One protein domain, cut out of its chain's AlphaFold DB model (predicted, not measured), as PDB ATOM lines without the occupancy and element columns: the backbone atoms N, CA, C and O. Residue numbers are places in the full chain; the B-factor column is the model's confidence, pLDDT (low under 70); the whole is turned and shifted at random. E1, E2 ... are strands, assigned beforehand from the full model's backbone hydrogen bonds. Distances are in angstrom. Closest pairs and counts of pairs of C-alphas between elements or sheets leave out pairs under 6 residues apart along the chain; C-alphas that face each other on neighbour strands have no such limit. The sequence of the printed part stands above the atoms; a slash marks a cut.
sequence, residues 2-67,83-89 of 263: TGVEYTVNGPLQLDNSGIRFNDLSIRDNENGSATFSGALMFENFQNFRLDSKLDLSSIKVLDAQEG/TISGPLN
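What this domain is: This is residues 2 to 67 and 83 to 89 of the 263 residues of an uncharacterized protein of Bacteroides sp. CAG:1060 (UniProt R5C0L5). The domain is a single twisted, bent sheet in which three long strands, E3, E4 and E5, run side by side along its length, with no named helix over either face. E1 and E2 follow one another along one edge beside E3, the short strand E6 lies along the other edge beside E5, and E5 turns sharply at residue 57 near one end of the sheet. The printed part has 73 residues with six named strands, E1 to E6 in that order along the chain, in the class all strand; the sheet is antiparallel and branched at E3. E2, E3, E4 and E5 form a meander, in which each strand is the antiparallel neighbour of the one before. The whole is loose, with a radius of gyration of the C-alphas of 14.4 A, and elongated, spanning 43 by 27 by 17 A.

How they stand to each other: E4, residues 33 to 43, and E5, residues 46 to 64, are antiparallel neighbours and form a hairpin, with 167 degrees between their directions. C-alphas 38 and 52, which face each other, are 4.1 A apart; N 39 and O 51 at 2.8 A and N 53 and O 37 at 2.8 A are within hydrogen-bond range. On the other side of E4 lies E3, residues 18 to 28, antiparallel at 160 degrees and also a hairpin with E4. N 19 and O 40 are 2.8 A apart, and N 34 and O 26 are 2.8 A apart. E3 has three neighbours: E1, residues 6 to 9, and E2, residues 12 to 15, lie on one side of it, and E4 on the other side. The pairing is staggered, with E2 beside residues 18 to 21 of E3 and E1 beside residues 24 to 28. E1 and E3 are antiparallel at 131 degrees, with N 9 and O 25 at 2.9 A. E2 and E3 form a hairpin, antiparallel at 169 degrees, with N 20 and O 13 at 2.8 A. E1 and E2 are apart, but E1 runs on into E2 across a break of 2 residues, at 60 degrees. On the side of E5 away from E4, E6, residues 83 to 87, lies beside residues 48 to 53, antiparallel at 147 degrees, with N 86 and O 50 at 2.8 A. E1, E2 and E6 are edge strands, and E6 is apart from E1, E2 and E3. E3 bends by 65 degrees at residue 23, and E5 bends by 106 degrees at residue 57. Past that bend, the closest C-alphas of E3 and E5 are those of Asp 28 and Lys 60, 6.3 A apart.

Where its parts are: E5 is the longest strand by residues, 19 of them, and measures 35.7 A from C-alpha 46 to C-alpha 64, which is at (225.261, 237.000, 113.271). E4 spans 32.3 A from Ser 33 to Glu 43, and E3 spans 27.1 A from Gly 18 to Asp 28. E6 is 13.5 A long and ends with C-alpha 87 at (238.884, 213.052, 124.160). E2, from Leu 12 to Asp 15, is 10.1 A long. E1, the first strand, is 10.0 A long and begins with C-alpha 6 at (229.612, 235.688, 126.160).

The domain as a whole: The two C-alphas farthest apart are those of Asn 16 and Glu 66, at 44.9 A. The C-alphas of the sheet lie up to 10.0 A off the best plane through them. Residues 68 to 82 are not printed, and C-alphas 67 and 83 are 30.7 A apart across this cut, which falls in the link from E5 to E6. Of the links that are printed whole, those from E1 to E2, E2 to E3, E3 to E4 and E4 to E5 are tight. The mean pLDDT of the printed part of this model is 93.8, and no printed residue is under 70.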
ATOM      1  N   THR A   2     229.564 232.453 116.012       79.81
ATOM      2  CA  THR A   2     228.118 232.657 116.227       79.81
ATOM      3  C   THR A   2     227.679 234.121 116.288       79.81
ATOM      4  O   THR A   2     226.488 234.384 116.217       79.81
ATOM      5  N   GLY A   3     228.619 235.064 116.412       86.06
ATOM      6  CA  GLY A   3     228.345 236.502 116.516       86.06
ATOM      7  C   GLY A   3     227.883 236.958 117.905       86.06
ATOM      8  O   GLY A   3     227.725 238.148 118.138       86.06
ATOM      9  N   VAL A   4     227.752 236.024 118.849       90.12
ATOM     10  CA  VAL A   4     227.348 236.299 120.229       90.12
ATOM     11  C   VAL A   4     228.576 236.555 121.101       90.12
ATOM     12  O   VAL A   4     229.539 235.786 121.071       90.12
ATOM     13  N   GLU A   5     228.518 237.606 121.914       92.44
ATOM     14  CA  GLU A   5     229.473 237.839 122.997       92.44
ATOM     15  C   GLU A   5     228.999 237.148 124.277       92.44
ATOM     16  O   GLU A   5     227.845 237.301 124.685       92.44
ATOM     17  N   TYR A   6     229.899 236.401 124.920       93.94
ATOM     18  CA  TYR A   6     229.612 235.688 126.160       93.94
ATOM     19  C   TYR A   6     230.524 236.160 127.286       93.94
ATOM     20  O   TYR A   6     231.737 236.274 127.116       93.94
ATOM     21  N   THR A   7     229.943 236.355 128.468       95.56
ATOM     22  CA  THR A   7     230.689 236.502 129.721       95.56
ATOM     23  C   THR A   7     230.586 235.207 130.511       95.56
ATOM     24  O   THR A   7     229.485 234.700 130.718       95.56
ATOM     25  N   VAL A   8     231.720 234.688 130.982       95.75
ATOM     26  CA  VAL A   8     231.783 233.466 131.794       95.75
ATOM     27  C   VAL A   8     232.348 233.807 133.168       95.75
ATOM     28  O   VAL A   8     233.425 234.388 133.262       95.75
ATOM     29  N   ASN A   9     231.628 233.444 134.229       95.81
ATOM     30  CA  ASN A   9     232.013 233.703 135.614       95.81
ATOM     31  C   ASN A   9     231.818 232.452 136.472       95.81
ATOM     32  O   ASN A   9     230.768 231.818 136.412       95.81
ATOM     33  N   GLY A  10     232.784 232.142 137.329       93.31
ATOM     34  CA  GLY A  10     232.648 231.086 138.329       93.31
ATOM     35  C   GLY A  10     233.991 230.495 138.753       93.31
ATOM     36  O   GLY A  10     235.035 230.883 138.222       93.31
ATOM     37  N   PRO A  11     233.983 229.590 139.742       92.69
ATOM     38  CA  PRO A  11     235.199 228.994 140.267       92.69
ATOM     39  C   PRO A  11     235.776 227.951 139.303       92.69
ATOM     40  O   PRO A  11     235.067 227.087 138.785       92.69
ATOM     41  N   LEU A  12     237.097 227.994 139.142       93.12
ATOM     42  CA  LEU A  12     237.888 226.949 138.500       93.12
ATOM     43  C   LEU A  12     238.819 226.341 139.540       93.12
ATOM     44  O   LEU A  12     239.523 227.063 140.246       93.12
ATOM     45  N   GLN A  13     238.825 225.017 139.633       93.88
ATOM     46  CA  GLN A  13     239.736 224.280 140.500       93.88
ATOM     47  C   GLN A  13     240.691 223.483 139.623       93.88
ATOM     48  O   GLN A  13     240.253 222.737 138.753       93.88
ATOM     49  N   LEU A  14     241.988 223.655 139.843       93.12
ATOM     50  CA  LEU A  14     243.034 222.913 139.151       93.12
ATOM     51  C   LEU A  14     243.737 222.012 140.162       93.12
ATOM     52  O   LEU A  14     244.185 222.482 141.209       93.12
ATOM     53  N   ASP A  15     243.859 220.737 139.820       89.69
ATOM     54  CA  ASP A  15     244.664 219.762 140.545       89.69
ATOM     55  C   ASP A  15     245.503 218.922 139.561       89.69
ATOM     56  O   ASP A  15     245.508 219.158 138.351       89.69
ATOM     57  N   ASN A  16     246.253 217.944 140.075       89.25
ATOM     58  CA  ASN A  16     247.125 217.099 139.253       89.25
ATOM     59  C   ASN A  16     246.362 216.178 138.280       89.25
ATOM     60  O   ASN A  16     246.982 215.611 137.382       89.25
ATOM     61  N   SER A  17     245.056 215.988 138.486       89.12
ATOM     62  CA  SER A  17     244.185 215.115 137.693       89.12
ATOM     63  C   SER A  17     243.350 215.868 136.657       89.12
ATOM     64  O   SER A  17     242.815 215.251 135.732       89.12
ATOM     65  N   GLY A  18     243.219 217.192 136.785       93.75
ATOM     66  CA  GLY A  18     242.415 217.967 135.852       93.75
ATOM     67  C   GLY A  18     242.037 219.371 136.305       93.75
ATOM     68  O   GLY A  18     242.423 219.861 137.366       93.75
ATOM     69  N   ILE A  19     241.214 220.002 135.470       94.81
ATOM     70  CA  ILE A  19     240.499 221.243 135.769       94.81
ATOM     71  C   ILE A  19     239.039 220.887 136.022       94.81
ATOM     72  O   ILE A  19     238.390 220.306 135.156       94.81
ATOM     73  N   ARG A  20     238.505 221.270 137.178       95.81
ATOM     74  CA  ARG A  20     237.083 221.167 137.507       95.81
ATOM     75  C   ARG A  20     236.445 222.542 137.445       95.81
ATOM     76  O   ARG A  20     237.000 223.524 137.942       95.81
ATOM     77  N   PHE A  21     235.264 222.591 136.859       94.44
ATOM     78  CA  PHE A  21     234.441 223.782 136.768       94.44
ATOM     79  C   PHE A  21     233.061 223.428 137.306       94.44
ATOM     80  O   PHE A  21     232.391 222.542 136.781       94.44
ATOM     81  N   ASN A  22     232.663 224.101 138.382       92.81
ATOM     82  CA  ASN A  22     231.391 223.860 139.050       92.81
ATOM     83  C   ASN A  22     230.531 225.108 138.890       92.81
ATOM     84  O   ASN A  22     230.873 226.163 139.427       92.81
ATOM     85  N   ASP A  23     229.440 224.962 138.143       94.25
ATOM     86  CA  ASP A  23     228.408 225.972 137.933       94.25
ATOM     87  C   ASP A  23     228.966 227.296 137.401       94.25
ATOM     88  O   ASP A  23     228.640 228.381 137.889       94.25
ATOM     89  N   LEU A  24     229.812 227.215 136.366       96.75
ATOM     90  CA  LEU A  24     230.207 228.414 135.633       96.75
ATOM     91  C   LEU A  24     228.958 229.038 135.017       96.75
ATOM     92  O   LEU A  24     228.269 228.415 134.208       96.75
ATOM     93  N   SER A  25     228.682 230.284 135.385       97.31
ATOM     94  CA  SER A  25     227.616 231.071 134.792       97.31
ATOM     95  C   SER A  25     228.111 231.677 133.489       97.31
ATOM     96  O   SER A  25     229.056 232.466 133.473       97.31
ATOM     97  N   ILE A  26     227.446 231.315 132.401       96.88
ATOM     98  CA  ILE A  26     227.612 231.904 131.080       96.88
ATOM     99  C   ILE A  26     226.438 232.857 130.872       96.88
ATOM    100  O   ILE A  26     225.288 232.494 131.125       96.88
ATOM    101  N   ARG A  27     226.711 234.077 130.425       97.50
ATOM    102  CA  ARG A  27     225.688 235.063 130.058       97.50
ATOM    103  C   ARG A  27     225.969 235.604 128.673       97.50
ATOM    104  O   ARG A  27     227.124 235.889 128.361       97.50
ATOM    105  N   ASP A  28     224.923 235.732 127.868       95.88
ATOM    106  CA  ASP A  28     225.004 236.504 126.631       95.88
ATOM    107  C   ASP A  28     224.862 238.010 126.918       95.88
ATOM    108  O   ASP A  28     224.731 238.447 128.067       95.88
ATOM    109  N   ASN A  29     224.905 238.816 125.861       92.81
ATOM    110  CA  ASN A  29     224.768 240.269 125.933       92.81
ATOM    111  C   ASN A  29     223.328 240.770 126.192       92.81
ATOM    112  O   ASN A  29     223.115 241.976 126.292       92.81
ATOM    113  N   GLU A  30     222.336 239.885 126.307       88.31
ATOM    114  CA  GLU A  30     220.918 240.226 126.447       88.31
ATOM    115  C   GLU A  30     220.162 239.171 127.288       88.31
ATOM    116  O   GLU A  30     219.344 238.395 126.779       88.31
ATOM    117  N   ASN A  31     220.398 239.193 128.602       90.69
ATOM    118  CA  ASN A  31     219.685 238.446 129.654       90.69
ATOM    119  C   ASN A  31     219.646 236.909 129.541       90.69
ATOM    120  O   ASN A  31     219.157 236.258 130.468       90.69
ATOM    121  N   GLY A  32     220.142 236.312 128.462       96.75
ATOM    122  CA  GLY A  32     220.218 234.873 128.311       96.75
ATOM    123  C   GLY A  32     221.347 234.306 129.158       96.75
ATOM    124  O   GLY A  32     222.386 234.939 129.372       96.75
ATOM    125  N   SER A  33     221.134 233.104 129.684       97.75
ATOM    126  CA  SER A  33     222.090 232.486 130.597       97.75
ATOM    127  C   SER A  33     222.232 230.995 130.356       97.75
ATOM    128  O   SER A  33     221.332 230.339 129.838       97.75
ATOM    129  N   ALA A  34     223.380 230.459 130.738       97.75
ATOM    130  CA  ALA A  34     223.619 229.035 130.805       97.75
ATOM    131  C   ALA A  34     224.506 228.708 132.008       97.75
ATOM    132  O   ALA A  34     225.250 229.565 132.496       97.75
ATOM    133  N   THR A  35     224.429 227.474 132.485       97.94
ATOM    134  CA  THR A  35     225.334 226.943 133.508       97.94
ATOM    135  C   THR A  35     226.157 225.818 132.916       97.94
ATOM    136  O   THR A  35     225.615 224.941 132.245       97.94
ATOM    137  N   PHE A  36     227.463 225.850 133.158       96.81
ATOM    138  CA  PHE A  36     228.405 224.863 132.650       96.81
ATOM    139  C   PHE A  36     229.184 224.231 133.800       96.81
ATOM    140  O   PHE A  36     229.875 224.922 134.552       96.81
ATOM    141  N   SER A  37     229.075 222.909 133.908       97.62
ATOM    142  CA  SER A  37     229.648 222.124 135.001       97.62
ATOM    143  C   SER A  37     230.327 220.874 134.455       97.62
ATOM    144  O   SER A  37     229.862 220.296 133.475       97.62
ATOM    145  N   GLY A  38     231.433 220.453 135.062       96.31
ATOM    146  CA  GLY A  38     232.181 219.284 134.608       96.31
ATOM    147  C   GLY A  38     233.672 219.335 134.917       96.31
ATOM    148  O   GLY A  38     234.138 220.070 135.794       96.31
ATOM    149  N   ALA A  39     234.427 218.520 134.184       96.38
ATOM    150  CA  ALA A  39     235.867 218.420 134.326       96.38
ATOM    151  C   ALA A  39     236.578 218.214 132.983       96.38
ATOM    152  O   ALA A  39     236.123 217.481 132.104       96.38
ATOM    153  N   LEU A  40     237.748 218.833 132.865       96.44
ATOM    154  CA  LEU A  40     238.764 218.506 131.877       96.44
ATOM    155  C   LEU A  40     239.859 217.703 132.580       96.44
ATOM    156  O   LEU A  40     240.685 218.263 133.297       96.44
ATOM    157  N   MET A  41     239.849 216.392 132.384       96.19
ATOM    158  CA  MET A  41     240.796 215.458 132.991       96.19
ATOM    159  C   MET A  41     242.024 215.279 132.098       96.19
ATOM    160  O   MET A  41     241.903 215.279 130.870       96.19
ATOM    161  N   PHE A  42     243.193 215.100 132.706       94.38
ATOM    162  CA  PHE A  42     244.438 214.784 132.004       94.38
ATOM    163  C   PHE A  42     245.380 213.970 132.895       94.38
ATOM    164  O   PHE A  42     245.303 214.017 134.120       94.38
ATOM    165  N   GLU A  43     246.329 213.276 132.274       90.31
ATOM    166  CA  GLU A  43     247.420 212.587 132.967       90.31
ATOM    167  C   GLU A  43     248.745 213.177 132.486       90.31
ATOM    168  O   GLU A  43     249.051 213.105 131.299       90.31
ATOM    169  N   ASN A  44     249.530 213.795 133.376       86.44
ATOM    170  CA  ASN A  44     250.801 214.451 133.018       86.44
ATOM    171  C   ASN A  44     250.670 215.448 131.845       86.44
ATOM    172  O   ASN A  44     251.541 215.512 130.977       86.44
ATOM    173  N   PHE A  45     249.563 216.201 131.797       84.94
ATOM    174  CA  PHE A  45     249.213 217.100 130.686       84.94
ATOM    175  C   PHE A  45     249.132 216.401 129.313       84.94
ATOM    176  O   PHE A  45     249.353 217.018 128.270       84.94
ATOM    177  N   GLN A  46     248.809 215.108 129.309       88.19
ATOM    178  CA  GLN A  46     248.517 214.289 128.135       88.19
ATOM    179  C   GLN A  46     247.092 213.724 128.231       88.19
ATOM    180  O   GLN A  46     246.479 213.711 129.301       88.19
ATOM    181  N   ASN A  47     246.572 213.226 127.104       89.06
ATOM    182  CA  ASN A  47     245.296 212.501 127.032       89.06
ATOM    183  C   ASN A  47     244.098 213.276 127.606       89.06
ATOM    184  O   ASN A  47     243.306 212.733 128.372       89.06
ATOM    185  N   PHE A  48     243.959 214.545 127.223       93.62
ATOM    186  CA  PHE A  48     242.866 215.394 127.688       93.62
ATOM    187  C   PHE A  48     241.489 214.808 127.348       93.62
ATOM    188  O   PHE A  48     241.193 214.522 126.179       93.62
ATOM    189  N   ARG A  49     240.633 214.687 128.363       96.00
ATOM    190  CA  ARG A  49     239.243 214.233 128.246       96.00
ATOM    191  C   ARG A  49     238.307 215.230 128.904       96.00
ATOM    192  O   ARG A  49     238.496 215.583 130.064       96.00
ATOM    193  N   LEU A  50     237.294 215.648 128.163       96.81
ATOM    194  CA  LEU A  50     236.214 216.478 128.664       96.81
ATOM    195  C   LEU A  50     235.060 215.578 129.111       96.81
ATOM    196  O   LEU A  50     234.755 214.583 128.453       96.81
ATOM    197  N   ASP A  51     234.438 215.933 130.222       97.38
ATOM    198  CA  ASP A  51     233.112 215.468 130.612       97.38
ATOM    199  C   ASP A  51     232.387 216.661 131.228       97.38
ATOM    200  O   ASP A  51     232.813 217.198 132.255       97.38
ATOM    201  N   SER A  52     231.364 217.156 130.541       97.69
ATOM    202  CA  SER A  52     230.656 218.354 130.952       97.69
ATOM    203  C   SER A  52     229.181 218.324 130.601       97.69
ATOM    204  O   SER A  52     228.728 217.655 129.672       97.69
ATOM    205  N   LYS A  53     228.436 219.120 131.363       97.94
ATOM    206  CA  LYS A  53     227.023 219.404 131.187       97.94
ATOM    207  C   LYS A  53     226.834 220.906 131.023       97.94
ATOM    208  O   LYS A  53     227.481 221.710 131.696       97.94
ATOM    209  N   LEU A  54     225.929 221.257 130.127       97.50
ATOM    210  CA  LEU A  54     225.503 222.607 129.825       97.50
ATOM    211  C   LEU A  54     223.983 222.663 129.977       97.50
ATOM    212  O   LEU A  54     223.277 221.911 129.312       97.50
ATOM    213  N   ASP A  55     223.479 223.552 130.822       98.31
ATOM    214  CA  ASP A  55     222.049 223.847 130.924       98.31
ATOM    215  C   ASP A  55     221.807 225.258 130.384       98.31
ATOM    216  O   ASP A  55     222.452 226.215 130.807       98.31
ATOM    217  N   LEU A  56     220.909 225.381 129.413       98.06
ATOM    218  CA  LEU A  56     220.643 226.585 128.635       98.06
ATOM    219  C   LEU A  56     219.307 227.199 129.066       98.06
ATOM    220  O   LEU A  56     218.270 226.532 129.054       98.06
ATOM    221  N   SER A  57     219.310 228.497 129.355       97.75
ATOM    222  CA  SER A  57     218.123 229.274 129.706       97.75
ATOM    223  C   SER A  57     218.012 230.504 128.808       97.75
ATOM    224  O   SER A  57     218.563 231.571 129.091       97.75
ATOM    225  N   SER A  58     217.292 230.331 127.692       96.81
ATOM    226  CA  SER A  58     216.998 231.382 126.706       96.81
ATOM    227  C   SER A  58     218.241 232.144 126.216       96.81
ATOM    228  O   SER A  58     218.185 233.353 125.970       96.81
ATOM    229  N   ILE A  59     219.365 231.444 126.084       97.62
ATOM    230  CA  ILE A  59     220.638 232.040 125.686       97.62
ATOM    231  C   ILE A  59     220.731 232.155 124.168       97.62
ATOM    232  O   ILE A  59     220.294 231.262 123.434       97.62
ATOM    233  N   LYS A  60     221.305 233.255 123.680       96.06
ATOM    234  CA  LYS A  60     221.659 233.414 122.272       96.06
ATOM    235  C   LYS A  60     222.696 232.363 121.886       96.06
ATOM    236  O   LYS A  60     223.748 232.245 122.513       96.06
ATOM    237  N   VAL A  61     222.413 231.632 120.816       93.62
ATOM    238  CA  VAL A  61     223.349 230.685 120.179       93.62
ATOM    239  C   VAL A  61     223.801 231.171 118.802       93.62
ATOM    240  O   VAL A  61     224.797 230.687 118.270       93.62
ATOM    241  N   LEU A  62     223.080 232.139 118.234       93.88
ATOM    242  CA  LEU A  62     223.392 232.814 116.985       93.88
ATOM    243  C   LEU A  62     222.951 234.273 117.118       93.88
ATOM    244  O   LEU A  62     221.824 234.530 117.529       93.88
ATOM    245  N   ASP A  63     223.838 235.199 116.784       94.38
ATOM    246  CA  ASP A  63     223.579 236.635 116.650       94.38
ATOM    247  C   ASP A  63     224.552 237.180 115.603       94.38
ATOM    248  O   ASP A  63     225.519 237.888 115.880       94.38
ATOM    249  N   ALA A  64     224.382 236.694 114.379       92.00
ATOM    250  CA  ALA A  64     225.261 237.000 113.271       92.00
ATOM    251  C   ALA A  64     224.494 237.816 112.243       92.00
ATOM    252  O   ALA A  64     223.481 237.373 111.712       92.00
ATOM    253  N   GLN A  65     225.026 238.983 111.912       90.62
ATOM    254  CA  GLN A  65     224.583 239.712 110.734       90.62
ATOM    255  C   GLN A  65     225.083 239.014 109.464       90.62
ATOM    256  O   GLN A  65     226.068 238.255 109.484       90.62
ATOM    257  N   GLU A  66     224.407 239.311 108.361       87.31
ATOM    258  CA  GLU A  66     224.844 238.931 107.026       87.31
ATOM    259  C   GLU A  66     226.299 239.370 106.795       87.31
ATOM    260  O   GLU A  66     226.723 240.454 107.206       87.31
ATOM    261  N   GLY A  67     227.099 238.513 106.167       79.69
ATOM    262  CA  GLY A  67     228.490 238.833 105.879       79.69
ATOM    263  C   GLY A  67     229.071 237.965 104.778       79.69
ATOM    264  O   GLY A  67     228.632 236.835 104.555       79.69
ATOM    265  N   THR A  83     225.277 217.699 126.873       98.06
ATOM    266  CA  THR A  83     226.495 217.138 127.448       98.06
ATOM    267  C   THR A  83     227.575 217.105 126.385       98.06
ATOM    268  O   THR A  83     227.282 216.931 125.201       98.06
ATOM    269  N   ILE A  84     228.819 217.314 126.802       97.12
ATOM    270  CA  ILE A  84     229.988 217.229 125.934       97.12
ATOM    271  C   ILE A  84     230.972 216.294 126.617       97.12
ATOM    272  O   ILE A  84     231.427 216.564 127.726       97.12
ATOM    273  N   SER A  85     231.300 215.185 125.964       97.12
ATOM    274  CA  SER A  85     232.162 214.170 126.559       97.12
ATOM    275  C   SER A  85     233.144 213.569 125.561       97.12
ATOM    276  O   SER A  85     232.892 213.500 124.358       97.12
ATOM    277  N   GLY A  86     234.288 213.114 126.067       95.88
ATOM    278  CA  GLY A  86     235.285 212.376 125.301       95.88
ATOM    279  C   GLY A  86     236.643 213.074 125.189       95.88
ATOM    280  O   GLY A  86     236.876 214.130 125.782       95.88
ATOM    281  N   PRO A  87     237.592 212.450 124.475       94.56
ATOM    282  CA  PRO A  87     238.884 213.052 124.160       94.56
ATOM    283  C   PRO A  87     238.750 214.382 123.406       94.56
ATOM    284  O   PRO A  87     237.886 214.513 122.544       94.56
ATOM    285  N   LEU A  88     239.655 215.344 123.623       90.25
ATOM    286  CA  LEU A  88     239.605 216.631 122.898       90.25
ATOM    287  C   LEU A  88     239.750 216.506 121.367       90.25
ATOM    288  O   LEU A  88     239.348 217.406 120.635       90.25
ATOM    289  N   ASN A  89     240.313 215.402 120.870       90.06
ATOM    290  CA  ASN A  89     240.382 215.098 119.438       90.06
ATOM    291  C   ASN A  89     239.143 214.354 118.910       90.06
ATOM    292  O   ASN A  89     239.034 214.149 117.703       90.06
TER     293      ASN A  89